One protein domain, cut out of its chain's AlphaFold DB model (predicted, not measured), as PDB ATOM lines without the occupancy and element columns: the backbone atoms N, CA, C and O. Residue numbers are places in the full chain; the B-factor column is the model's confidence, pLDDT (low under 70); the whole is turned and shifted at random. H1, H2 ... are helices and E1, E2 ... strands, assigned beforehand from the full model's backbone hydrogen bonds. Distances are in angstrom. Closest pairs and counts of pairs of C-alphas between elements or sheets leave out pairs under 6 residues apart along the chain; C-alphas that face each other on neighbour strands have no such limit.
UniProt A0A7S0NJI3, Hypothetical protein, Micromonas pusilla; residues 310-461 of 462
ATOM      1  N   HIS A 310     -34.811 -15.583 -24.784       93.81
ATOM      2  CA  HIS A 310     -33.482 -15.119 -25.171       93.81
ATOM      3  C   HIS A 310     -33.139 -15.573 -26.595       93.81
ATOM      4  O   HIS A 310     -32.891 -14.732 -27.453       93.81
ATOM      5  N   PHE A 311     -33.238 -16.870 -26.898       92.12
ATOM      6  CA  PHE A 311     -32.889 -17.395 -28.226       92.12
ATOM      7  C   PHE A 311     -33.876 -17.030 -29.347       92.12
ATOM      8  O   PHE A 311     -33.522 -17.110 -30.522       92.12
ATOM      9  N   LEU A 312     -35.098 -16.595 -29.024       93.69
ATOM     10  CA  LEU A 312     -35.998 -15.981 -30.007       93.69
ATOM     11  C   LEU A 312     -35.485 -14.613 -30.476       93.69
ATOM     12  O   LEU A 312     -35.682 -14.271 -31.640       93.69
ATOM     13  N   LEU A 313     -34.853 -13.850 -29.582       91.75
ATOM     14  CA  LEU A 313     -34.396 -12.474 -29.812       91.75
ATOM     15  C   LEU A 313     -32.886 -12.361 -30.080       91.75
ATOM     16  O   LEU A 313     -32.426 -11.307 -30.516       91.75
ATOM     17  N   ALA A 314     -32.124 -13.423 -29.823       86.50
ATOM     18  CA  ALA A 314     -30.697 -13.515 -30.112       86.50
ATOM     19  C   ALA A 314     -30.406 -13.526 -31.623       86.50
ATOM     20  O   ALA A 314     -31.309 -13.604 -32.460       86.50
ATOM     21  N   GLN A 315     -29.124 -13.459 -31.991       78.00
ATOM     22  CA  GLN A 315     -28.687 -13.597 -33.384       78.00
ATOM     23  C   GLN A 315     -29.209 -14.891 -34.014       78.00
ATOM     24  O   GLN A 315     -29.138 -15.955 -33.400       78.00
ATOM     25  N   GLY A 316     -29.752 -14.811 -35.233       76.50
ATOM     26  CA  GLY A 316     -30.394 -15.950 -35.904       76.50
ATOM     27  C   GLY A 316     -31.726 -16.398 -35.278       76.50
ATOM     28  O   GLY A 316     -32.333 -17.365 -35.740       76.50
ATOM     29  N   GLY A 317     -32.196 -15.713 -34.232       86.31
ATOM     30  CA  GLY A 317     -33.507 -15.916 -33.631       86.31
ATOM     31  C   GLY A 317     -34.618 -15.342 -34.506       86.31
ATOM     32  O   GLY A 317     -34.482 -14.270 -35.091       86.31
ATOM     33  N   ALA A 318     -35.752 -16.043 -34.578       87.31
ATOM     34  CA  ALA A 318     -36.845 -15.677 -35.481       87.31
ATOM     35  C   ALA A 318     -37.484 -14.311 -35.168       87.31
ATOM     36  O   ALA A 318     -38.096 -13.716 -36.050       87.31
ATOM     37  N   ALA A 319     -37.368 -13.819 -33.929       92.12
ATOM     38  CA  ALA A 319     -37.993 -12.585 -33.458       92.12
ATOM     39  C   ALA A 319     -37.044 -11.380 -33.383       92.12
ATOM     40  O   ALA A 319     -37.509 -10.271 -33.104       92.12
ATOM     41  N   ARG A 320     -35.741 -11.563 -33.629       89.88
ATOM     42  CA  ARG A 320     -34.769 -10.461 -33.612       89.88
ATOM     43  C   ARG A 320     -35.156  -9.401 -34.647       89.88
ATOM     44  O   ARG A 320     -35.497  -9.733 -35.773       89.88
ATOM     45  N   GLY A 321     -35.149  -8.132 -34.228       90.25
ATOM     46  CA  GLY A 321     -35.410  -6.979 -35.100       90.25
ATOM     47  C   GLY A 321     -36.832  -6.869 -35.670       90.25
ATOM     48  O   GLY A 321     -37.085  -5.994 -36.496       90.25
ATOM     49  N   ARG A 322     -37.781  -7.705 -35.233       92.81
ATOM     50  CA  ARG A 322     -39.155  -7.748 -35.760       92.81
ATOM     51  C   ARG A 322     -40.183  -7.304 -34.721       92.81
ATOM     52  O   ARG A 322     -39.956  -7.390 -33.517       92.81
ATOM     53  N   CYS A 323     -41.362  -6.894 -35.191       95.56
ATOM     54  CA  CYS A 323     -42.549  -6.814 -34.336       95.56
ATOM     55  C   CYS A 323     -42.897  -8.210 -33.810       95.56
ATOM     56  O   CYS A 323     -42.970  -9.157 -34.593       95.56
ATOM     57  N   VAL A 324     -43.193  -8.329 -32.518       97.75
ATOM     58  CA  VAL A 324     -43.572  -9.590 -31.876       97.75
ATOM     59  C   VAL A 324     -44.978  -9.476 -31.306       97.75
ATOM     60  O   VAL A 324     -45.264  -8.645 -30.447       97.75
ATOM     61  N   GLN A 325     -45.865 -10.355 -31.751       98.00
ATOM     62  CA  GLN A 325     -47.187 -10.552 -31.176       98.00
ATOM     63  C   GLN A 325     -47.194 -11.870 -30.404       98.00
ATOM     64  O   GLN A 325     -46.994 -12.934 -30.991       98.00
ATOM     65  N   VAL A 326     -47.474 -11.823 -29.106       98.56
ATOM     66  CA  VAL A 326     -47.671 -13.026 -28.293       98.56
ATOM     67  C   VAL A 326     -49.165 -13.293 -28.185       98.56
ATOM     68  O   VAL A 326     -49.905 -12.500 -27.612       98.56
ATOM     69  N   TRP A 327     -49.617 -14.400 -28.758       97.94
ATOM     70  CA  TRP A 327     -51.009 -14.825 -28.792       97.94
ATOM     71  C   TRP A 327     -51.242 -15.883 -27.715       97.94
ATOM     72  O   TRP A 327     -50.645 -16.961 -27.754       97.94
ATOM     73  N   GLY A 328     -52.114 -15.596 -26.754       97.62
ATOM     74  CA  GLY A 328     -52.304 -16.460 -25.591       97.62
ATOM     75  C   GLY A 328     -53.451 -16.011 -24.696       97.62
ATOM     76  O   GLY A 328     -54.285 -15.207 -25.107       97.62
ATOM     77  N   THR A 329     -53.476 -16.528 -23.470       96.00
ATOM     78  CA  THR A 329     -54.440 -16.128 -22.434       96.00
ATOM     79  C   THR A 329     -53.784 -16.096 -21.059       96.00
ATOM     80  O   THR A 329     -52.995 -16.995 -20.751       96.00
ATOM     81  N   GLY A 330     -54.189 -15.151 -20.209       96.06
ATOM     82  CA  GLY A 330     -53.884 -15.160 -18.771       96.06
ATOM     83  C   GLY A 330     -52.386 -15.162 -18.446       96.06
ATOM     84  O   GLY A 330     -51.578 -14.593 -19.179       96.06
ATOM     85  N   ASP A 331     -52.008 -15.833 -17.358       96.50
ATOM     86  CA  ASP A 331     -50.650 -15.768 -16.795       96.50
ATOM     87  C   ASP A 331     -49.562 -16.264 -17.751       96.50
ATOM     88  O   ASP A 331     -48.453 -15.740 -17.758       96.50
ATOM     89  N   THR A 332     -49.866 -17.252 -18.600       96.12
ATOM     90  CA  THR A 332     -48.900 -17.739 -19.597       96.12
ATOM     91  C   THR A 332     -48.594 -16.668 -20.644       96.12
ATOM     92  O   THR A 332     -47.433 -16.490 -21.007       96.12
ATOM     93  N   LEU A 333     -49.612 -15.928 -21.103       98.19
ATOM     94  CA  LEU A 333     -49.421 -14.801 -22.018       98.19
ATOM     95  C   LEU A 333     -48.600 -13.694 -21.351       98.19
ATOM     96  O   LEU A 333     -47.618 -13.238 -21.933       98.19
ATOM     97  N   ALA A 334     -48.980 -13.300 -20.134       98.25
ATOM     98  CA  ALA A 334     -48.279 -12.261 -19.384       98.25
ATOM     99  C   ALA A 334     -46.800 -12.623 -19.183       98.25
ATOM    100  O   ALA A 334     -45.923 -11.846 -19.545       98.25
ATOM    101  N   ALA A 335     -46.517 -13.847 -18.735       98.25
ATOM    102  CA  ALA A 335     -45.158 -14.288 -18.449       98.25
ATOM    103  C   ALA A 335     -44.254 -14.348 -19.694       98.25
ATOM    104  O   ALA A 335     -43.081 -13.995 -19.614       98.25
ATOM    105  N   TRP A 336     -44.780 -14.762 -20.854       98.44
ATOM    106  CA  TRP A 336     -44.027 -14.722 -22.115       98.44
ATOM    107  C   TRP A 336     -43.731 -13.293 -22.570       98.44
ATOM    108  O   TRP A 336     -42.618 -13.000 -22.999       98.44
ATOM    109  N   VAL A 337     -44.721 -12.406 -22.471       98.69
ATOM    110  CA  VAL A 337     -44.565 -10.987 -22.816       98.69
ATOM    111  C   VAL A 337     -43.534 -10.323 -21.906       98.69
ATOM    112  O   VAL A 337     -42.672  -9.598 -22.401       98.69
ATOM    113  N   ASP A 338     -43.592 -10.597 -20.605       98.50
ATOM    114  CA  ASP A 338     -42.674 -10.035 -19.620       98.50
ATOM    115  C   ASP A 338     -41.244 -10.536 -19.822       98.50
ATOM    116  O   ASP A 338     -40.326  -9.720 -19.851       98.50
ATOM    117  N   ASP A 339     -41.039 -11.840 -20.044       97.94
ATOM    118  CA  ASP A 339     -39.694 -12.376 -20.274       97.94
ATOM    119  C   ASP A 339     -39.095 -11.867 -21.601       97.94
ATOM    120  O   ASP A 339     -37.930 -11.480 -21.625       97.94
ATOM    121  N   LEU A 340     -39.874 -11.768 -22.689       98.06
ATOM    122  CA  LEU A 340     -39.395 -11.186 -23.957       98.06
ATOM    123  C   LEU A 340     -39.027  -9.705 -23.807       98.06
ATOM    124  O   LEU A 340     -37.976  -9.273 -24.278       98.06
ATOM    125  N   ARG A 341     -39.864  -8.915 -23.127       97.94
ATOM    126  CA  ARG A 341     -39.560  -7.504 -22.842       97.94
ATOM    127  C   ARG A 341     -38.347  -7.368 -21.930       97.94
ATOM    128  O   ARG A 341     -37.534  -6.479 -22.158       97.94
ATOM    129  N   GLY A 342     -38.217  -8.248 -20.941       95.69
ATOM    130  CA  GLY A 342     -37.074  -8.309 -20.036       95.69
ATOM    131  C   GLY A 342     -35.767  -8.606 -20.765       95.69
ATOM    132  O   GLY A 342     -34.751  -7.996 -20.449       95.69
ATOM    133  N   VAL A 343     -35.793  -9.464 -21.788       93.62
ATOM    134  CA  VAL A 343     -34.639  -9.667 -22.675       93.62
ATOM    135  C   VAL A 343     -34.294  -8.365 -23.407       93.62
ATOM    136  O   VAL A 343     -33.153  -7.928 -23.346       93.62
ATOM    137  N   LEU A 344     -35.263  -7.687 -24.033       93.94
ATOM    138  CA  LEU A 344     -35.004  -6.440 -24.772       93.94
ATOM    139  C   LEU A 344     -34.442  -5.304 -23.898       93.94
ATOM    140  O   LEU A 344     -33.648  -4.496 -24.373       93.94
ATOM    141  N   THR A 345     -34.864  -5.205 -22.635       93.12
ATOM    142  CA  THR A 345     -34.444  -4.114 -21.738       93.12
ATOM    143  C   THR A 345     -33.237  -4.454 -20.868       93.12
ATOM    144  O   THR A 345     -32.519  -3.541 -20.457       93.12
ATOM    145  N   GLY A 346     -33.040  -5.734 -20.550       86.56
ATOM    146  CA  GLY A 346     -32.035  -6.219 -19.604       86.56
ATOM    147  C   GLY A 346     -30.836  -6.907 -20.249       86.56
ATOM    148  O   GLY A 346     -29.835  -7.110 -19.567       86.56
ATOM    149  N   TRP A 347     -30.916  -7.249 -21.536       84.56
ATOM    150  CA  TRP A 347     -29.812  -7.825 -22.294       84.56
ATOM    151  C   TRP A 347     -29.343  -6.846 -23.372       84.56
ATOM    152  O   TRP A 347     -29.984  -6.654 -24.410       84.56
ATOM    153  N   ASP A 348     -28.214  -6.206 -23.097       68.62
ATOM    154  CA  ASP A 348     -27.567  -5.194 -23.934       68.62
ATOM    155  C   ASP A 348     -27.200  -5.706 -25.334       68.62
ATOM    156  O   ASP A 348     -27.333  -4.963 -26.308       68.62
ATOM    157  N   LYS A 349     -26.849  -6.988 -25.458       73.75
ATOM    158  CA  LYS A 349     -26.479  -7.606 -26.741       73.75
ATOM    159  C   LYS A 349     -27.639  -8.037 -27.632       73.75
ATOM    160  O   LYS A 349     -27.425  -8.479 -28.754       73.75
ATOM    161  N   SER A 350     -28.885  -7.844 -27.204       75.44
ATOM    162  CA  SER A 350     -30.044  -8.047 -28.089       75.44
ATOM    163  C   SER A 350     -30.028  -7.137 -29.334       75.44
ATOM    164  O   SER A 350     -30.860  -7.289 -30.229       75.44
ATOM    165  N   GLY A 351     -29.138  -6.134 -29.377       84.38
ATOM    166  CA  GLY A 351     -29.115  -5.078 -30.391       84.38
ATOM    167  C   GLY A 351     -30.275  -4.090 -30.242       84.38
ATOM    168  O   GLY A 351     -30.420  -3.163 -31.041       84.38
ATOM    169  N   PHE A 352     -31.116  -4.260 -29.218       91.31
ATOM    170  CA  PHE A 352     -32.350  -3.502 -29.077       91.31
ATOM    171  C   PHE A 352     -32.115  -2.024 -28.756       91.31
ATOM    172  O   PHE A 352     -32.834  -1.167 -29.267       91.31
ATOM    173  N   LEU A 353     -31.080  -1.705 -27.972       90.81
ATOM    174  CA  LEU A 353     -30.717  -0.316 -27.673       90.81
ATOM    175  C   LEU A 353     -30.372   0.462 -28.951       90.81
ATOM    176  O   LEU A 353     -30.902   1.550 -29.156       90.81
ATOM    177  N   ALA A 354     -29.560  -0.117 -29.840       89.75
ATOM    178  CA  ALA A 354     -29.211   0.495 -31.125       89.75
ATOM    179  C   ALA A 354     -30.440   0.675 -32.037       89.75
ATOM    180  O   ALA A 354     -30.544   1.637 -32.801       89.75
ATOM    181  N   ARG A 355     -31.419  -0.228 -31.912       91.44
ATOM    182  CA  ARG A 355     -32.716  -0.154 -32.599       91.44
ATOM    183  C   ARG A 355     -33.689   0.826 -31.948       91.44
ATOM    184  O   ARG A 355     -34.738   1.085 -32.527       91.44
ATOM    185  N   SER A 356     -33.347   1.422 -30.808       93.88
ATOM    186  CA  SER A 356     -34.121   2.471 -30.145       93.88
ATOM    187  C   SER A 356     -33.311   3.775 -30.081       93.88
ATOM    188  O   SER A 356     -32.783   4.126 -29.023       93.88
ATOM    189  N   PRO A 357     -33.202   4.530 -31.197       94.62
ATOM    190  CA  PRO A 357     -32.498   5.812 -31.234       94.62
ATOM    191  C   PRO A 357     -32.848   6.775 -30.088       94.62
ATOM    192  O   PRO A 357     -31.915   7.349 -29.523       94.62
ATOM    193  N   PRO A 358     -34.126   6.930 -29.670       93.06
ATOM    194  CA  PRO A 358     -34.449   7.771 -28.518       93.06
ATOM    195  C   PRO A 358     -33.746   7.308 -27.234       93.06
ATOM    196  O   PRO A 358     -33.202   8.121 -26.488       93.06
ATOM    197  N   ALA A 359     -33.721   5.996 -26.980       91.88
ATOM    198  CA  ALA A 359     -33.048   5.435 -25.815       91.88
ATOM    199  C   ALA A 359     -31.516   5.493 -25.925       91.88
ATOM    200  O   ALA A 359     -30.856   5.734 -24.914       91.88
ATOM    201  N   SER A 360     -30.955   5.303 -27.126       90.31
ATOM    202  CA  SER A 360     -29.513   5.452 -27.379       90.31
ATOM    203  C   SER A 360     -29.049   6.872 -27.060       90.31
ATOM    204  O   SER A 360     -28.152   7.055 -26.242       90.31
ATOM    205  N   ALA A 361     -29.752   7.884 -27.579       92.44
ATOM    206  CA  ALA A 361     -29.443   9.289 -27.309       92.44
ATOM    207  C   ALA A 361     -29.556   9.641 -25.810       92.44
ATOM    208  O   ALA A 361     -28.732  10.377 -25.259       92.44
ATOM    209  N   ALA A 362     -30.550   9.084 -25.109       90.06
ATOM    210  CA  ALA A 362     -30.665   9.228 -23.655       90.06
ATOM    211  C   ALA A 362     -29.506   8.550 -22.897       90.06
ATOM    212  O   ALA A 362     -29.092   9.028 -21.842       90.06
ATOM    213  N   SER A 363     -28.970   7.446 -23.425       87.44
ATOM    214  CA  SER A 363     -27.794   6.764 -22.874       87.44
ATOM    215  C   SER A 363     -26.530   7.611 -23.035       87.44
ATOM    216  O   SER A 363     -25.795   7.798 -22.070       87.44
ATOM    217  N   GLU A 364     -26.307   8.163 -24.228       88.00
ATOM    218  CA  GLU A 364     -25.147   9.004 -24.559       88.00
ATOM    219  C   GLU A 364     -25.121  10.312 -23.757       88.00
ATOM    220  O   GLU A 364     -24.063  10.775 -23.342       88.00
ATOM    221  N   SER A 365     -26.294  10.881 -23.470       86.81
ATOM    222  CA  SER A 365     -26.435  12.085 -22.638       86.81
ATOM    223  C   SER A 365     -26.360  11.826 -21.125       86.81
ATOM    224  O   SER A 365     -26.506  12.760 -20.336       86.81
ATOM    225  N   GLY A 366     -26.154  10.577 -20.688       88.25
ATOM    226  CA  GLY A 366     -26.094  10.213 -19.267       88.25
ATOM    227  C   GLY A 366     -27.449  10.235 -18.542       88.25
ATOM    228  O   GLY A 366     -27.503  10.108 -17.317       88.25
ATOM    229  N   ALA A 367     -28.566  10.356 -19.267       92.62
ATOM    230  CA  ALA A 367     -29.917  10.419 -18.712       92.62
ATOM    231  C   ALA A 367     -30.471   9.015 -18.390       92.62
ATOM    232  O   ALA A 367     -31.453   8.554 -18.975       92.62
ATOM    233  N   ALA A 368     -29.860   8.321 -17.425       91.31
ATOM    234  CA  ALA A 368     -30.127   6.907 -17.125       91.31
ATOM    235  C   ALA A 368     -31.613   6.567 -16.862       91.31
ATOM    236  O   ALA A 368     -32.107   5.524 -17.307       91.31
ATOM    237  N   LYS A 369     -32.346   7.452 -16.172       94.56
ATOM    238  CA  LYS A 369     -33.787   7.275 -15.925       94.56
ATOM    239  C   LYS A 369     -34.586   7.327 -17.230       94.56
ATOM    240  O   LYS A 369     -35.342   6.402 -17.513       94.56
ATOM    241  N   LEU A 370     -34.352   8.356 -18.045       94.94
ATOM    242  CA  LEU A 370     -35.011   8.525 -19.340       94.94
ATOM    243  C   LEU A 370     -34.687   7.362 -20.287       94.94
ATOM    244  O   LEU A 370     -35.590   6.814 -20.912       94.94
ATOM    245  N   ARG A 371     -33.423   6.919 -20.335       93.69
ATOM    246  CA  ARG A 371     -33.006   5.718 -21.081       93.69
ATOM    247  C   ARG A 371     -33.857   4.509 -20.697       93.69
ATOM    248  O   ARG A 371     -34.354   3.804 -21.569       93.69
ATOM    249  N   THR A 372     -34.021   4.266 -19.399       94.12
ATOM    250  CA  THR A 372     -34.785   3.118 -18.889       94.12
ATOM    251  C   THR A 372     -36.263   3.212 -19.274       94.12
ATOM    252  O   THR A 372     -36.851   2.226 -19.719       94.12
ATOM    253  N   GLU A 373     -36.857   4.401 -19.162       96.38
ATOM    254  CA  GLU A 373     -38.248   4.657 -19.550       96.38
ATOM    255  C   GLU A 373     -38.472   4.446 -21.056       96.38
ATOM    256  O   GLU A 373     -39.411   3.743 -21.440       96.38
ATOM    257  N   LEU A 374     -37.579   4.975 -21.900       96.56
ATOM    258  CA  LEU A 374     -37.638   4.839 -23.358       96.56
ATOM    259  C   LEU A 374     -37.399   3.397 -23.819       96.56
ATOM    260  O   LEU A 374     -38.135   2.907 -24.673       96.56
ATOM    261  N   LEU A 375     -36.436   2.681 -23.227       95.00
ATOM    262  CA  LEU A 375     -36.232   1.253 -23.506       95.00
ATOM    263  C   LEU A 375     -37.461   0.431 -23.133       95.00
ATOM    264  O   LEU A 375     -37.897  -0.417 -23.907       95.00
ATOM    265  N   SER A 376     -38.047   0.697 -21.965       96.88
ATOM    266  CA  SER A 376     -39.259   0.011 -21.523       96.88
ATOM    267  C   SER A 376     -40.439   0.299 -22.457       96.88
ATOM    268  O   SER A 376     -41.171  -0.621 -22.822       96.88
ATOM    269  N   ALA A 377     -40.609   1.549 -22.897       97.81
ATOM    270  CA  ALA A 377     -41.631   1.924 -23.871       97.81
ATOM    271  C   ALA A 377     -41.415   1.230 -25.225       97.81
ATOM    272  O   ALA A 377     -42.343   0.600 -25.736       97.81
ATOM    273  N   GLY A 378     -40.189   1.250 -25.750       97.75
ATOM    274  CA  GLY A 378     -39.824   0.552 -26.980       97.75
ATOM    275  C   GLY A 378     -40.068  -0.954 -26.892       97.75
ATOM    276  O   GLY A 378     -40.649  -1.540 -27.805       97.75
ATOM    277  N   ALA A 379     -39.685  -1.600 -25.788       97.81
ATOM    278  CA  ALA A 379     -39.902  -3.033 -25.593       97.81
ATOM    279  C   ALA A 379     -41.401  -3.373 -25.530       97.81
ATOM    280  O   ALA A 379     -41.841  -4.364 -26.117       97.81
ATOM    281  N   ARG A 380     -42.214  -2.527 -24.876       98.31
ATOM    282  CA  ARG A 380     -43.680  -2.668 -24.865       98.31
ATOM    283  C   ARG A 380     -44.304  -2.520 -26.250       98.31
ATOM    284  O   ARG A 380     -45.259  -3.239 -26.540       98.31
ATOM    285  N   ALA A 381     -43.780  -1.611 -27.067       97.94
ATOM    286  CA  ALA A 381     -44.222  -1.413 -28.442       97.94
ATOM    287  C   ALA A 381     -43.838  -2.594 -29.348       97.94
ATOM    288  O   ALA A 381     -44.663  -3.069 -30.124       97.94
ATOM    289  N   THR A 382     -42.613  -3.103 -29.195       97.81
ATOM    290  CA  THR A 382     -42.062  -4.212 -29.991       97.81
ATOM    291  C   THR A 382     -42.759  -5.533 -29.669       97.81
ATOM    292  O   THR A 382     -43.089  -6.286 -30.581       97.81
ATOM    293  N   VAL A 383     -43.017  -5.810 -28.386       98.50
ATOM    294  CA  VAL A 383     -43.665  -7.045 -27.921       98.50
ATOM    295  C   VAL A 383     -45.072  -6.734 -27.425       98.50
ATOM    296  O   VAL A 383     -45.257  -6.217 -26.317       98.50
ATOM    297  N   ARG A 384     -46.083  -7.090 -28.220       98.12
ATOM    298  CA  ARG A 384     -47.500  -6.878 -27.903       98.12
ATOM    299  C   ARG A 384     -48.187  -8.175 -27.494       98.12
ATOM    300  O   ARG A 384     -48.055  -9.206 -28.146       98.12
ATOM    301  N   ALA A 385     -48.971  -8.093 -26.425       98.38
ATOM    302  CA  ALA A 385     -49.862  -9.164 -26.006       98.38
ATOM    303  C   ALA A 385     -51.140  -9.148 -26.857       98.38
ATOM    304  O   ALA A 385     -51.742  -8.089 -27.051       98.38
ATOM    305  N   VAL A 386     -51.577 -10.314 -27.324       97.94
ATOM    306  CA  VAL A 386     -52.825 -10.497 -28.065       97.94
ATOM    307  C   VAL A 386     -53.639 -11.599 -27.397       97.94
ATOM    308  O   VAL A 386     -53.328 -12.787 -27.500       97.94
ATOM    309  N   GLU A 387     -54.724 -11.209 -26.732       97.44
ATOM    310  CA  GLU A 387     -55.660 -12.164 -26.138       97.44
ATOM    311  C   GLU A 387     -56.306 -13.037 -27.223       97.44
ATOM    312  O   GLU A 387     -56.886 -12.560 -28.215       97.44
ATOM    313  N   TYR A 388     -56.175 -14.349 -27.059       97.06
ATOM    314  CA  TYR A 388     -56.632 -15.328 -28.028       97.06
ATOM    315  C   TYR A 388     -56.856 -16.694 -27.386       97.06
ATOM    316  O   TYR A 388     -55.950 -17.309 -26.837       97.06
ATOM    317  N   ARG A 389     -58.069 -17.228 -27.544       96.06
ATOM    318  CA  ARG A 389     -58.397 -18.594 -27.127       96.06
ATOM    319  C   ARG A 389     -58.160 -19.572 -28.285       96.06
ATOM    320  O   ARG A 389     -58.681 -19.328 -29.375       96.06
ATOM    321  N   PRO A 390     -57.470 -20.710 -28.071       94.00
ATOM    322  CA  PRO A 390     -57.212 -21.690 -29.124       94.00
ATOM    323  C   PRO A 390     -58.479 -22.151 -29.850       94.00
ATOM    324  O   PRO A 390     -59.393 -22.714 -29.239       94.00
ATOM    325  N   GLY A 391     -58.502 -21.969 -31.172       91.38
ATOM    326  CA  GLY A 391     -59.625 -22.332 -32.038       91.38
ATOM    327  C   GLY A 391     -60.703 -21.257 -32.177       91.38
ATOM    328  O   GLY A 391     -61.656 -21.471 -32.925       91.38
ATOM    329  N   ALA A 392     -60.576 -20.112 -31.497       94.56
ATOM    330  CA  ALA A 392     -61.437 -18.966 -31.769       94.56
ATOM    331  C   ALA A 392     -61.209 -18.477 -33.214       94.56
ATOM    332  O   ALA A 392     -60.060 -18.442 -33.661       94.56
ATOM    333  N   PRO A 393     -62.259 -18.102 -33.963       92.31
ATOM    334  CA  PRO A 393     -62.104 -17.639 -35.336       92.31
ATOM    335  C   PRO A 393     -61.327 -16.317 -35.387       92.31
ATOM    336  O   PRO A 393     -61.579 -15.396 -34.608       92.31
ATOM    337  N   VAL A 394     -60.394 -16.206 -36.335       92.19
ATOM    338  CA  VAL A 394     -59.603 -14.991 -36.571       92.19
ATOM    339  C   VAL A 394     -59.672 -14.643 -38.054       92.19
ATOM    340  O   VAL A 394     -59.081 -15.311 -38.893       92.19
ATOM    341  N   GLY A 395     -60.441 -13.605 -38.388       90.69
ATOM    342  CA  GLY A 395     -60.578 -13.137 -39.768       90.69
ATOM    343  C   GLY A 395     -59.424 -12.230 -40.207       90.69
ATOM    344  O   GLY A 395     -58.797 -11.569 -39.377       90.69
ATOM    345  N   LYS A 396     -59.213 -12.108 -41.527       90.62
ATOM    346  CA  LYS A 396     -58.180 -11.241 -42.135       90.62
ATOM    347  C   LYS A 396     -58.211  -9.797 -41.616       90.62
ATOM    348  O   LYS A 396     -57.163  -9.227 -41.351       90.62
ATOM    349  N   LYS A 397     -59.409  -9.235 -41.401       94.25
ATOM    350  CA  LYS A 397     -59.583  -7.881 -40.841       94.25
ATOM    351  C   LYS A 397     -58.993  -7.740 -39.436       94.25
ATOM    352  O   LYS A 397     -58.405  -6.711 -39.130       94.25
ATOM    353  N   ARG A 398     -59.146  -8.762 -38.583       94.44
ATOM    354  CA  ARG A 398     -58.554  -8.746 -37.239       94.44
ATOM    355  C   ARG A 398     -57.033  -8.795 -37.332       94.44
ATOM    356  O   ARG A 398     -56.395  -8.000 -36.666       94.44
ATOM    357  N   LEU A 399     -56.481  -9.685 -38.159       92.38
ATOM    358  CA  LEU A 399     -55.029  -9.795 -38.350       92.38
ATOM    359  C   LEU A 399     -54.422  -8.474 -38.824       92.38
ATOM    360  O   LEU A 399     -53.522  -7.970 -38.169       92.38
ATOM    361  N   ALA A 400     -54.985  -7.878 -39.879       93.94
ATOM    362  CA  ALA A 400     -54.517  -6.599 -40.409       93.94
ATOM    363  C   ALA A 400     -54.527  -5.493 -39.344       93.94
ATOM    364  O   ALA A 400     -53.558  -4.756 -39.219       93.94
ATOM    365  N   ARG A 401     -55.583  -5.429 -38.521       96.56
ATOM    366  CA  ARG A 401     -55.668  -4.466 -37.418       96.56
ATOM    367  C   ARG A 401     -54.610  -4.713 -36.338       96.56
ATOM    368  O   ARG A 401     -54.045  -3.756 -35.823       96.56
ATOM    369  N   GLU A 402     -54.363  -5.969 -35.953       96.62
ATOM    370  CA  GLU A 402     -53.309  -6.265 -34.973       96.62
ATOM    371  C   GLU A 402     -51.914  -5.943 -35.528       96.62
ATOM    372  O   GLU A 402     -51.060  -5.465 -34.780       96.62
ATOM    373  N   ASP A 403     -51.693  -6.153 -36.825       95.25
ATOM    374  CA  ASP A 403     -50.435  -5.831 -37.501       95.25
ATOM    375  C   ASP A 403     -50.222  -4.320 -37.567       95.25
ATOM    376  O   ASP A 403     -49.206  -3.830 -37.078       95.25
ATOM    377  N   GLU A 404     -51.217  -3.572 -38.048       96.50
ATOM    378  CA  GLU A 404     -51.211  -2.106 -38.087       96.50
ATOM    379  C   GLU A 404     -50.959  -1.506 -36.700       96.50
ATOM    380  O   GLU A 404     -50.077  -0.666 -36.543       96.50
ATOM    381  N   ALA A 405     -51.644  -2.002 -35.666       97.31
ATOM    382  CA  ALA A 405     -51.424  -1.555 -34.292       97.31
ATOM    383  C   ALA A 405     -50.014  -1.882 -33.770       97.31
ATOM    384  O   ALA A 405     -49.494  -1.167 -32.916       97.31
ATOM    385  N   SER A 406     -49.385  -2.956 -34.260       97.12
ATOM    386  CA  SER A 406     -48.001  -3.295 -33.899       97.12
ATOM    387  C   SER A 406     -47.012  -2.335 -34.551       97.12
ATOM    388  O   SER A 406     -46.143  -1.799 -33.869       97.12
ATOM    389  N   TYR A 407     -47.184  -2.063 -35.844       96.69
ATOM    390  CA  TYR A 407     -46.339  -1.116 -36.567       96.69
ATOM    391  C   TYR A 407     -46.491   0.313 -36.053       96.69
ATOM    392  O   TYR A 407     -45.486   0.988 -35.844       96.69
ATOM    393  N   ALA A 408     -47.723   0.753 -35.787       96.81
ATOM    394  CA  ALA A 408     -47.993   2.073 -35.230       96.81
ATOM    395  C   ALA A 408     -47.310   2.261 -33.869       96.81
ATOM    396  O   ALA A 408     -46.634   3.265 -33.667       96.81
ATOM    397  N   ALA A 409     -47.408   1.272 -32.972       97.38
ATOM    398  CA  ALA A 409     -46.773   1.341 -31.657       97.38
ATOM    399  C   ALA A 409     -45.242   1.446 -31.750       97.38
ATOM    400  O   ALA A 409     -44.626   2.238 -31.040       97.38
ATOM    401  N   VAL A 410     -44.618   0.650 -32.625       96.94
ATOM    402  CA  VAL A 410     -43.163   0.673 -32.844       96.94
ATOM    403  C   VAL A 410     -42.713   2.004 -33.448       96.94
ATOM    404  O   VAL A 410     -41.719   2.569 -32.988       96.94
ATOM    405  N   ALA A 411     -43.458   2.529 -34.424       96.12
ATOM    406  CA  ALA A 411     -43.179   3.821 -35.045       96.12
ATOM    407  C   ALA A 411     -43.305   4.981 -34.043       96.12
ATOM    408  O   ALA A 411     -42.420   5.830 -33.984       96.12
ATOM    409  N   GLU A 412     -44.355   4.988 -33.216       97.25
ATOM    410  CA  GLU A 412     -44.556   5.979 -32.151       97.25
ATOM    411  C   GLU A 412     -43.426   5.938 -31.113       97.25
ATOM    412  O   GLU A 412     -42.935   6.979 -30.682       97.25
ATOM    413  N   ALA A 413     -42.956   4.739 -30.755       96.81
ATOM    414  CA  ALA A 413     -41.820   4.559 -29.855       96.81
ATOM    415  C   ALA A 413     -40.455   4.867 -30.506       96.81
ATOM    416  O   ALA A 413     -39.431   4.822 -29.821       96.81
ATOM    417  N   GLY A 414     -40.419   5.152 -31.811       96.31
ATOM    418  CA  GLY A 414     -39.194   5.430 -32.559       96.31
ATOM    419  C   GLY A 414     -38.261   4.225 -32.695       96.31
ATOM    420  O   GLY A 414     -37.056   4.419 -32.844       96.31
ATOM    421  N   VAL A 415     -38.780   2.996 -32.619       96.00
ATOM    422  CA  VAL A 415     -37.984   1.765 -32.735       96.00
ATOM    423  C   VAL A 415     -37.817   1.375 -34.208       96.00
ATOM    424  O   VAL A 415     -38.770   1.387 -34.985       96.00
ATOM    425  N   LYS A 416     -36.595   1.010 -34.602       94.44
ATOM    426  CA  LYS A 416     -36.241   0.571 -35.955       94.44
ATOM    427  C   LYS A 416     -36.373  -0.947 -36.091       94.44
ATOM    428  O   LYS A 416     -35.792  -1.699 -35.307       94.44
ATOM    429  N   LEU A 417     -37.096  -1.382 -37.118       92.56
ATOM    430  CA  LEU A 417     -37.268  -2.791 -37.476       92.56
ATOM    431  C   LEU A 417     -36.330  -3.191 -38.614       92.56
ATOM    432  O   LEU A 417     -35.904  -2.339 -39.394       92.56
ATOM    433  N   ASP A 418     -36.064  -4.490 -38.718       89.69
ATOM    434  CA  ASP A 418     -35.446  -5.069 -39.907       89.69
ATOM    435  C   ASP A 418     -36.400  -5.003 -41.105       89.69
ATOM    436  O   ASP A 418     -37.627  -5.125 -40.983       89.69
ATOM    437  N   VAL A 419     -35.799  -4.818 -42.274       88.62
ATOM    438  CA  VAL A 419     -36.471  -4.777 -43.571       88.62
ATOM    439  C   VAL A 419     -35.929  -5.890 -44.461       88.62
ATOM    440  O   VAL A 419     -34.806  -6.355 -44.273       88.62
ATOM    441  N   ASP A 420     -36.735  -6.342 -45.416       86.62
ATOM    442  CA  ASP A 420     -36.286  -7.294 -46.426       86.62
ATOM    443  C   ASP A 420     -35.328  -6.649 -47.449       86.62
ATOM    444  O   ASP A 420     -35.042  -5.450 -47.412       86.62
ATOM    445  N   ALA A 421     -34.837  -7.450 -48.399       84.69
ATOM    446  CA  ALA A 421     -33.934  -6.982 -49.453       84.69
ATOM    447  C   ALA A 421     -34.542  -5.887 -50.358       84.69
ATOM    448  O   ALA A 421     -33.804  -5.178 -51.039       84.69
ATOM    449  N   ALA A 422     -35.872  -5.741 -50.374       87.88
ATOM    450  CA  ALA A 422     -36.581  -4.687 -51.092       87.88
ATOM    451  C   ALA A 422     -36.849  -3.446 -50.215       87.88
ATOM    452  O   ALA A 422     -37.451  -2.480 -50.688       87.88
ATOM    453  N   GLY A 423     -36.407  -3.451 -48.955       86.62
ATOM    454  CA  GLY A 423     -36.617  -2.373 -47.993       86.62
ATOM    455  C   GLY A 423     -38.007  -2.374 -47.351       86.62
ATOM    456  O   GLY A 423     -38.365  -1.400 -46.688       86.62
ATOM    457  N   ALA A 424     -38.801  -3.432 -47.529       85.81
ATOM    458  CA  ALA A 424     -40.116  -3.546 -46.914       85.81
ATOM    459  C   ALA A 424     -40.017  -4.126 -45.498       85.81
ATOM    460  O   ALA A 424     -39.273  -5.068 -45.230       85.81
ATOM    461  N   THR A 425     -40.805  -3.576 -44.575       84.75
ATOM    462  CA  THR A 425     -40.892  -4.089 -43.206       84.75
ATOM    463  C   THR A 425     -41.416  -5.520 -43.205       84.75
ATOM    464  O   THR A 425     -42.464  -5.812 -43.786       84.75
ATOM    465  N   LEU A 426     -40.727  -6.403 -42.483       87.19
ATOM    466  CA  LEU A 426     -41.162  -7.786 -42.324       87.19
ATOM    467  C   LEU A 426     -42.514  -7.871 -41.577       87.19
ATOM    468  O   LEU A 426     -42.810  -7.031 -40.714       87.19
ATOM    469  N   PRO A 427     -43.349  -8.893 -41.853       87.75
ATOM    470  CA  PRO A 427     -44.572  -9.139 -41.085       87.75
ATOM    471  C   PRO A 427     -44.264  -9.325 -39.586       87.75
ATOM    472  O   PRO A 427     -43.135  -9.676 -39.230       87.75
ATOM    473  N   PRO A 428     -45.221  -9.130 -38.664       92.69
ATOM    474  CA  PRO A 428     -44.970  -9.430 -37.259       92.69
ATOM    475  C   PRO A 428     -44.771 -10.933 -37.048       92.69
ATOM    476  O   PRO A 428     -45.518 -11.748 -37.595       92.69
ATOM    477  N   ILE A 429     -43.816 -11.292 -36.191       94.06
ATOM    478  CA  ILE A 429     -43.713 -12.641 -35.641       94.06
ATOM    479  C   ILE A 429     -44.886 -12.885 -34.708       94.06
ATOM    480  O   ILE A 429     -45.155 -12.090 -33.807       94.06
ATOM    481  N   ARG A 430     -45.555 -14.021 -34.875       94.94
ATOM    482  CA  ARG A 430     -46.636 -14.467 -33.999       94.94
ATOM    483  C   ARG A 430     -46.186 -15.666 -33.185       94.94
ATOM    484  O   ARG A 430     -46.025 -16.767 -33.708       94.94
ATOM    485  N   LEU A 431     -46.027 -15.444 -31.889       96.56
ATOM    486  CA  LEU A 431     -45.710 -16.473 -30.909       96.56
ATOM    487  C   LEU A 431     -47.003 -16.936 -30.245       96.56
ATOM    488  O   LEU A 431     -47.660 -16.164 -29.554       96.56
ATOM    489  N   PHE A 432     -47.382 -18.192 -30.431       96.44
ATOM    490  CA  PHE A 432     -48.565 -18.773 -29.808       96.44
ATOM    491  C   PHE A 432     -48.170 -19.502 -28.531       96.44
ATOM    492  O   PHE A 432     -47.611 -20.601 -28.583       96.44
ATOM    493  N   ALA A 433     -48.476 -18.887 -27.391       96.88
ATOM    494  CA  ALA A 433     -48.075 -19.337 -26.064       96.88
ATOM    495  C   ALA A 433     -48.975 -20.477 -25.551       96.88
ATOM    496  O   ALA A 433     -49.790 -20.299 -24.645       96.88
ATOM    497  N   PHE A 434     -48.848 -21.656 -26.170       94.19
ATOM    498  CA  PHE A 434     -49.629 -22.852 -25.856       94.19
ATOM    499  C   PHE A 434     -48.763 -24.122 -25.816       94.19
ATOM    500  O   PHE A 434     -48.538 -24.793 -26.828       94.19
ATOM    501  N   GLY A 435     -48.383 -24.536 -24.604       85.81
ATOM    502  CA  GLY A 435     -47.636 -25.779 -24.369       85.81
ATOM    503  C   GLY A 435     -48.437 -27.071 -24.600       85.81
ATOM    504  O   GLY A 435     -47.852 -28.129 -24.823       85.81
ATOM    505  N   MET A 436     -49.774 -27.016 -24.621       89.44
ATOM    506  CA  MET A 436     -50.617 -28.201 -24.833       89.44
ATOM    507  C   MET A 436     -50.866 -28.487 -26.314       89.44
ATOM    508  O   MET A 436     -51.420 -27.658 -27.035       89.44
ATOM    509  N   GLU A 437     -50.588 -29.714 -26.750       89.81
ATOM    510  CA  GLU A 437     -50.750 -30.125 -28.149       89.81
ATOM    511  C   GLU A 437     -52.184 -29.930 -28.675       89.81
ATOM    512  O   GLU A 437     -52.394 -29.399 -29.765       89.81
ATOM    513  N   LYS A 438     -53.199 -30.255 -27.864       92.19
ATOM    514  CA  LYS A 438     -54.612 -30.026 -28.214       92.19
ATOM    515  C   LYS A 438     -54.907 -28.554 -28.523       92.19
ATOM    516  O   LYS A 438     -55.724 -28.271 -29.399       92.19
ATOM    517  N   ALA A 439     -54.285 -27.621 -27.801       93.19
ATOM    518  CA  ALA A 439     -54.416 -26.195 -28.078       93.19
ATOM    519  C   ALA A 439     -53.700 -25.840 -29.384       93.19
ATOM    520  O   ALA A 439     -54.320 -25.240 -30.259       93.19
ATOM    521  N   ARG A 440     -52.462 -26.311 -29.571       92.00
ATOM    522  CA  ARG A 440     -51.694 -26.106 -30.810       92.00
ATOM    523  C   ARG A 440     -52.437 -26.583 -32.059       92.00
ATOM    524  O   ARG A 440     -52.612 -25.806 -32.991       92.00
ATOM    525  N   ARG A 441     -53.012 -27.792 -32.045       91.69
ATOM    526  CA  ARG A 441     -53.845 -28.316 -33.149       91.69
ATOM    527  C   ARG A 441     -55.068 -27.441 -33.447       91.69
ATOM    528  O   ARG A 441     -55.524 -27.359 -34.585       91.69
ATOM    529  N   LYS A 442     -55.653 -26.786 -32.437       93.94
ATOM    530  CA  LYS A 442     -56.747 -25.824 -32.656       93.94
ATOM    531  C   LYS A 442     -56.240 -24.551 -33.332       93.94
ATOM    532  O   LYS A 442     -56.894 -24.101 -34.263       93.94
ATOM    533  N   VAL A 443     -55.093 -24.022 -32.904       92.75
ATOM    534  CA  VAL A 443     -54.463 -22.838 -33.511       92.75
ATOM    535  C   VAL A 443     -54.076 -23.100 -34.966       92.75
ATOM    536  O   VAL A 443     -54.462 -22.323 -35.831       92.75
ATOM    537  N   ALA A 444     -53.410 -24.219 -35.259       89.44
ATOM    538  CA  ALA A 444     -52.983 -24.569 -36.617       89.44
ATOM    539  C   ALA A 444     -54.158 -24.658 -37.615       89.44
ATOM    540  O   ALA A 444     -54.013 -24.322 -38.784       89.44
ATOM    541  N   ARG A 445     -55.362 -25.030 -37.152       89.88
ATOM    542  CA  ARG A 445     -56.588 -24.987 -37.975       89.88
ATOM    543  C   ARG A 445     -57.133 -23.576 -38.197       89.88
ATOM    544  O   ARG A 445     -57.820 -23.343 -39.185       89.88
ATOM    545  N   THR A 446     -56.889 -22.655 -37.267       90.12
ATOM    546  CA  THR A 446     -57.330 -21.257 -37.367       90.12
ATOM    547  C   THR A 446     -56.399 -20.425 -38.245       90.12
ATOM    548  O   THR A 446     -56.880 -19.535 -38.940       90.12
ATOM    549  N   PHE A 447     -55.093 -20.694 -38.211       86.31
ATOM    550  CA  PHE A 447     -54.066 -19.936 -38.926       86.31
ATOM    551  C   PHE A 447     -53.507 -20.778 -40.081       86.31
ATOM    552  O   PHE A 447     -52.670 -21.652 -39.852       86.31
ATOM    553  N   PRO A 448     -53.961 -20.548 -41.330       68.44
ATOM    554  CA  PRO A 448     -53.438 -21.252 -42.496       68.44
ATOM    555  C   PRO A 448     -51.927 -21.030 -42.626       68.44
ATOM    556  O   PRO A 448     -51.444 -19.949 -42.301       68.44
ATOM    557  N   ARG A 449     -51.199 -22.020 -43.158       65.88
ATOM    558  CA  ARG A 449     -49.730 -22.012 -43.332       65.88
ATOM    559  C   ARG A 449     -48.893 -22.110 -42.058       65.88
ATOM    560  O   ARG A 449     -47.679 -22.033 -42.165       65.88
ATOM    561  N   PHE A 450     -49.494 -22.376 -40.897       67.00
ATOM    562  CA  PHE A 450     -48.719 -22.678 -39.690       67.00
ATOM    563  C   PHE A 450     -47.709 -23.823 -39.916       67.00
ATOM    564  O   PHE A 450     -46.571 -23.755 -39.470       67.00
ATOM    565  N   ASP A 451     -48.118 -24.848 -40.668       52.72
ATOM    566  CA  ASP A 451     -47.284 -26.013 -40.988       52.72
ATOM    567  C   ASP A 451     -46.589 -25.915 -42.359       52.72
ATOM    568  O   ASP A 451     -45.885 -26.846 -42.768       52.72
ATOM    569  N   ALA A 452     -46.787 -24.818 -43.102       46.84
ATOM    570  CA  ALA A 452     -46.132 -24.643 -44.393       46.84
ATOM    571  C   ALA A 452     -44.643 -24.363 -44.169       46.84
ATOM    572  O   ALA A 452     -44.276 -23.544 -43.334       46.84
ATOM    573  N   ARG A 453     -43.779 -25.007 -44.961       49.00
ATOM    574  CA  ARG A 453     -42.318 -24.790 -44.950       49.00
ATOM    575  C   ARG A 453     -41.902 -23.350 -45.308       49.00
ATOM    576  O   ARG A 453     -40.721 -23.047 -45.288       49.00
ATOM    577  N   GLU A 454     -42.862 -22.496 -45.661       40.34
ATOM    578  CA  GLU A 454     -42.672 -21.175 -46.266       40.34
ATOM    579  C   GLU A 454     -42.833 -19.997 -45.285       40.34
ATOM    580  O   GLU A 454     -42.784 -18.854 -45.724       40.34
ATOM    581  N   GLY A 455     -43.052 -20.217 -43.981       52.56
ATOM    582  CA  GLY A 455     -43.259 -19.106 -43.043       52.56
ATOM    583  C   GLY A 455     -42.577 -19.284 -41.694       52.56
ATOM    584  O   GLY A 455     -43.151 -19.901 -40.803       52.56
ATOM    585  N   ASP A 456     -41.430 -18.630 -41.492       68.62
ATOM    586  CA  ASP A 456     -40.803 -18.445 -40.169       68.62
ATOM    587  C   ASP A 456     -41.512 -17.351 -39.330       68.62
ATOM    588  O   ASP A 456     -40.974 -16.857 -38.339       68.62
ATOM    589  N   ASP A 457     -42.744 -16.979 -39.695       84.94
ATOM    590  CA  ASP A 457     -43.500 -15.898 -39.054       84.94
ATOM    591  C   ASP A 457     -44.408 -16.363 -37.911       84.94
ATOM    592  O   ASP A 457     -44.907 -15.544 -37.137       84.94
ATOM    593  N   HIS A 458     -44.650 -17.669 -37.791       89.75
ATOM    594  CA  HIS A 458     -45.523 -18.245 -36.769       89.75
ATOM    595  C   HIS A 458     -44.777 -19.323 -35.989       89.75
ATOM    596  O   HIS A 458     -44.249 -20.268 -36.567       89.75
ATOM    597  N   TRP A 459     -44.785 -19.208 -34.663       92.81
ATOM    598  CA  TRP A 459     -44.096 -20.141 -33.779       92.81
ATOM    599  C   TRP A 459     -44.989 -20.543 -32.619       92.81
ATOM    600  O   TRP A 459     -45.710 -19.720 -32.058       92.81
ATOM    601  N   PHE A 460     -44.926 -21.813 -32.225       94.19
ATOM    602  CA  PHE A 460     -45.450 -22.226 -30.930       94.19
ATOM    603  C   PHE A 460     -44.379 -22.032 -29.872       94.19
ATOM    604  O   PHE A 460     -43.223 -22.397 -30.078       94.19
ATOM    605  N   VAL A 461     -44.798 -21.502 -28.729       95.38
ATOM    606  CA  VAL A 461     -43.942 -21.348 -27.560       95.38
ATOM    607  C   VAL A 461     -44.618 -21.982 -26.342       95.38
ATOM    608  O   VAL A 461     -45.846 -21.926 -26.211       95.38
TER     609      VAL A 461
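What this domain is: This is residues 310 to 461 of the 462 residues of the protein "Hypothetical protein" of Micromonas pusilla (UniProt A0A7S0NJI3). A small, strongly twisted parallel sheet of four strands forms the core, with helix H2 along one face and helices H5 and H6 over different parts of the other face. The helical hairpin of H3 and H4 reaches away from one end of the sheet, H6 lies toward the opposite end, and short H1 packs on H2. The printed part has 152 residues with six named helices and four named strands, in the order H1 E1 H2 H3 H4 E2 H5 E3 H6 E4, and the sheet order is E2 E1 E3 E4. The class is mixed, helices and strands. The whole is compact, with a radius of gyration of the C-alphas of 15.7 A, and spans 50 by 37 by 27 A.

Where its parts are: The sheet holds E1, residues 324 to 328, 12.8 A from first to last C-alpha; E2, residues 383 to 387, 13.2 A; E3, residues 429 to 433, 12.5 A; and E4, residues 458 to 461, 9.8 A. C-alpha 324, where E1 begins, is at (-43.572, -9.590, -31.876), and C-alpha 461, where E4 ends, is at (-43.942, -21.348, -27.560). H2 is residues 330 to 346, 23.6 A; H5 is residues 396 to 412, 24.1 A; and H6 is residues 437 to 446, 14.4 A. H4 is residues 368 to 382, 20.8 A, H3 is residues 357 to 364, 10.4 A, and H1 is residues 310 to 313, 5.4 A. H1 begins at C-alpha 310, (-33.482, -15.119, -25.171).

How they stand to each other: E2 and E4 are the edge strands. E2 and E1 are parallel at 26 degrees, with N 384 and O 324 2.8 A apart, within hydrogen-bond range. E1 and E3 are parallel at 25 degrees, with N 327 and O 431 at 2.8 A. E3 and E4 are parallel at 31 degrees, with N 459 and O 430 at 2.9 A. The sheet is only just strongly twisted, its C-alphas up to 4.3 A off the best plane. It makes three layers, helices on both faces: H5 and H6 on one, H2 on the other. H2 is over E1 at a height of 9.1 A and runs along the strands, at 8 degrees to E1 on the local plane; the closest C-alphas of H2 and E2, Val 337 and Ala 385, are 6.4 A apart. H5, at a height of 9.6 A, is over E2 and only just over E1, with 3 C-alphas falling on it; it is only just slantwise to the strands, at 31 degrees to E2 on the local plane. H6, at a height of 10.3 A, is over E4 and only just over E3, with 3 C-alphas falling on it; it runs along the strands, at 18 degrees to E4 on the local plane. E3, H6, E4 is a strand-helix-strand unit, two parallel neighbour strands with a helix between them along the chain, and its crossover is right-handed; E1, H2 H3 H4, E2 is another unit. E2, H5, E3 is a split unit, with E1 between its strands in the sheet, and is right-handed too. H4 only grazes the sheet with residues 379 to 382. H4 touches H2 at a steep tilt of 47 degrees, opposite ways, the closest C-alphas being Arg 341 and Ala 379, 5.3 A. H3 and H4 form a helical hairpin at a shallow tilt of 22 degrees, with C-alphas 359 and 371 closest at 4.7 A. H1 touches H2, residues 340 to 344 alone, with C-alphas 310 and 343 closest at 6.1 A. Every O i to N i+4 pair is within hydrogen-bond range in H2, H3, H4, H5 and H6; H1 is too short for such a pair.

The domain as a whole: The C-alphas of Ser 365 and Lys 438 are the two farthest apart, at 51.0 A. The printed part has no cut. The links H5 to E3 and H6 to E4 are long. Residues 396 to 401, which belong to H5, stand free. Mean pLDDT of the printed part is 90.6; residue 348 and residues 448 to 456 are under 70.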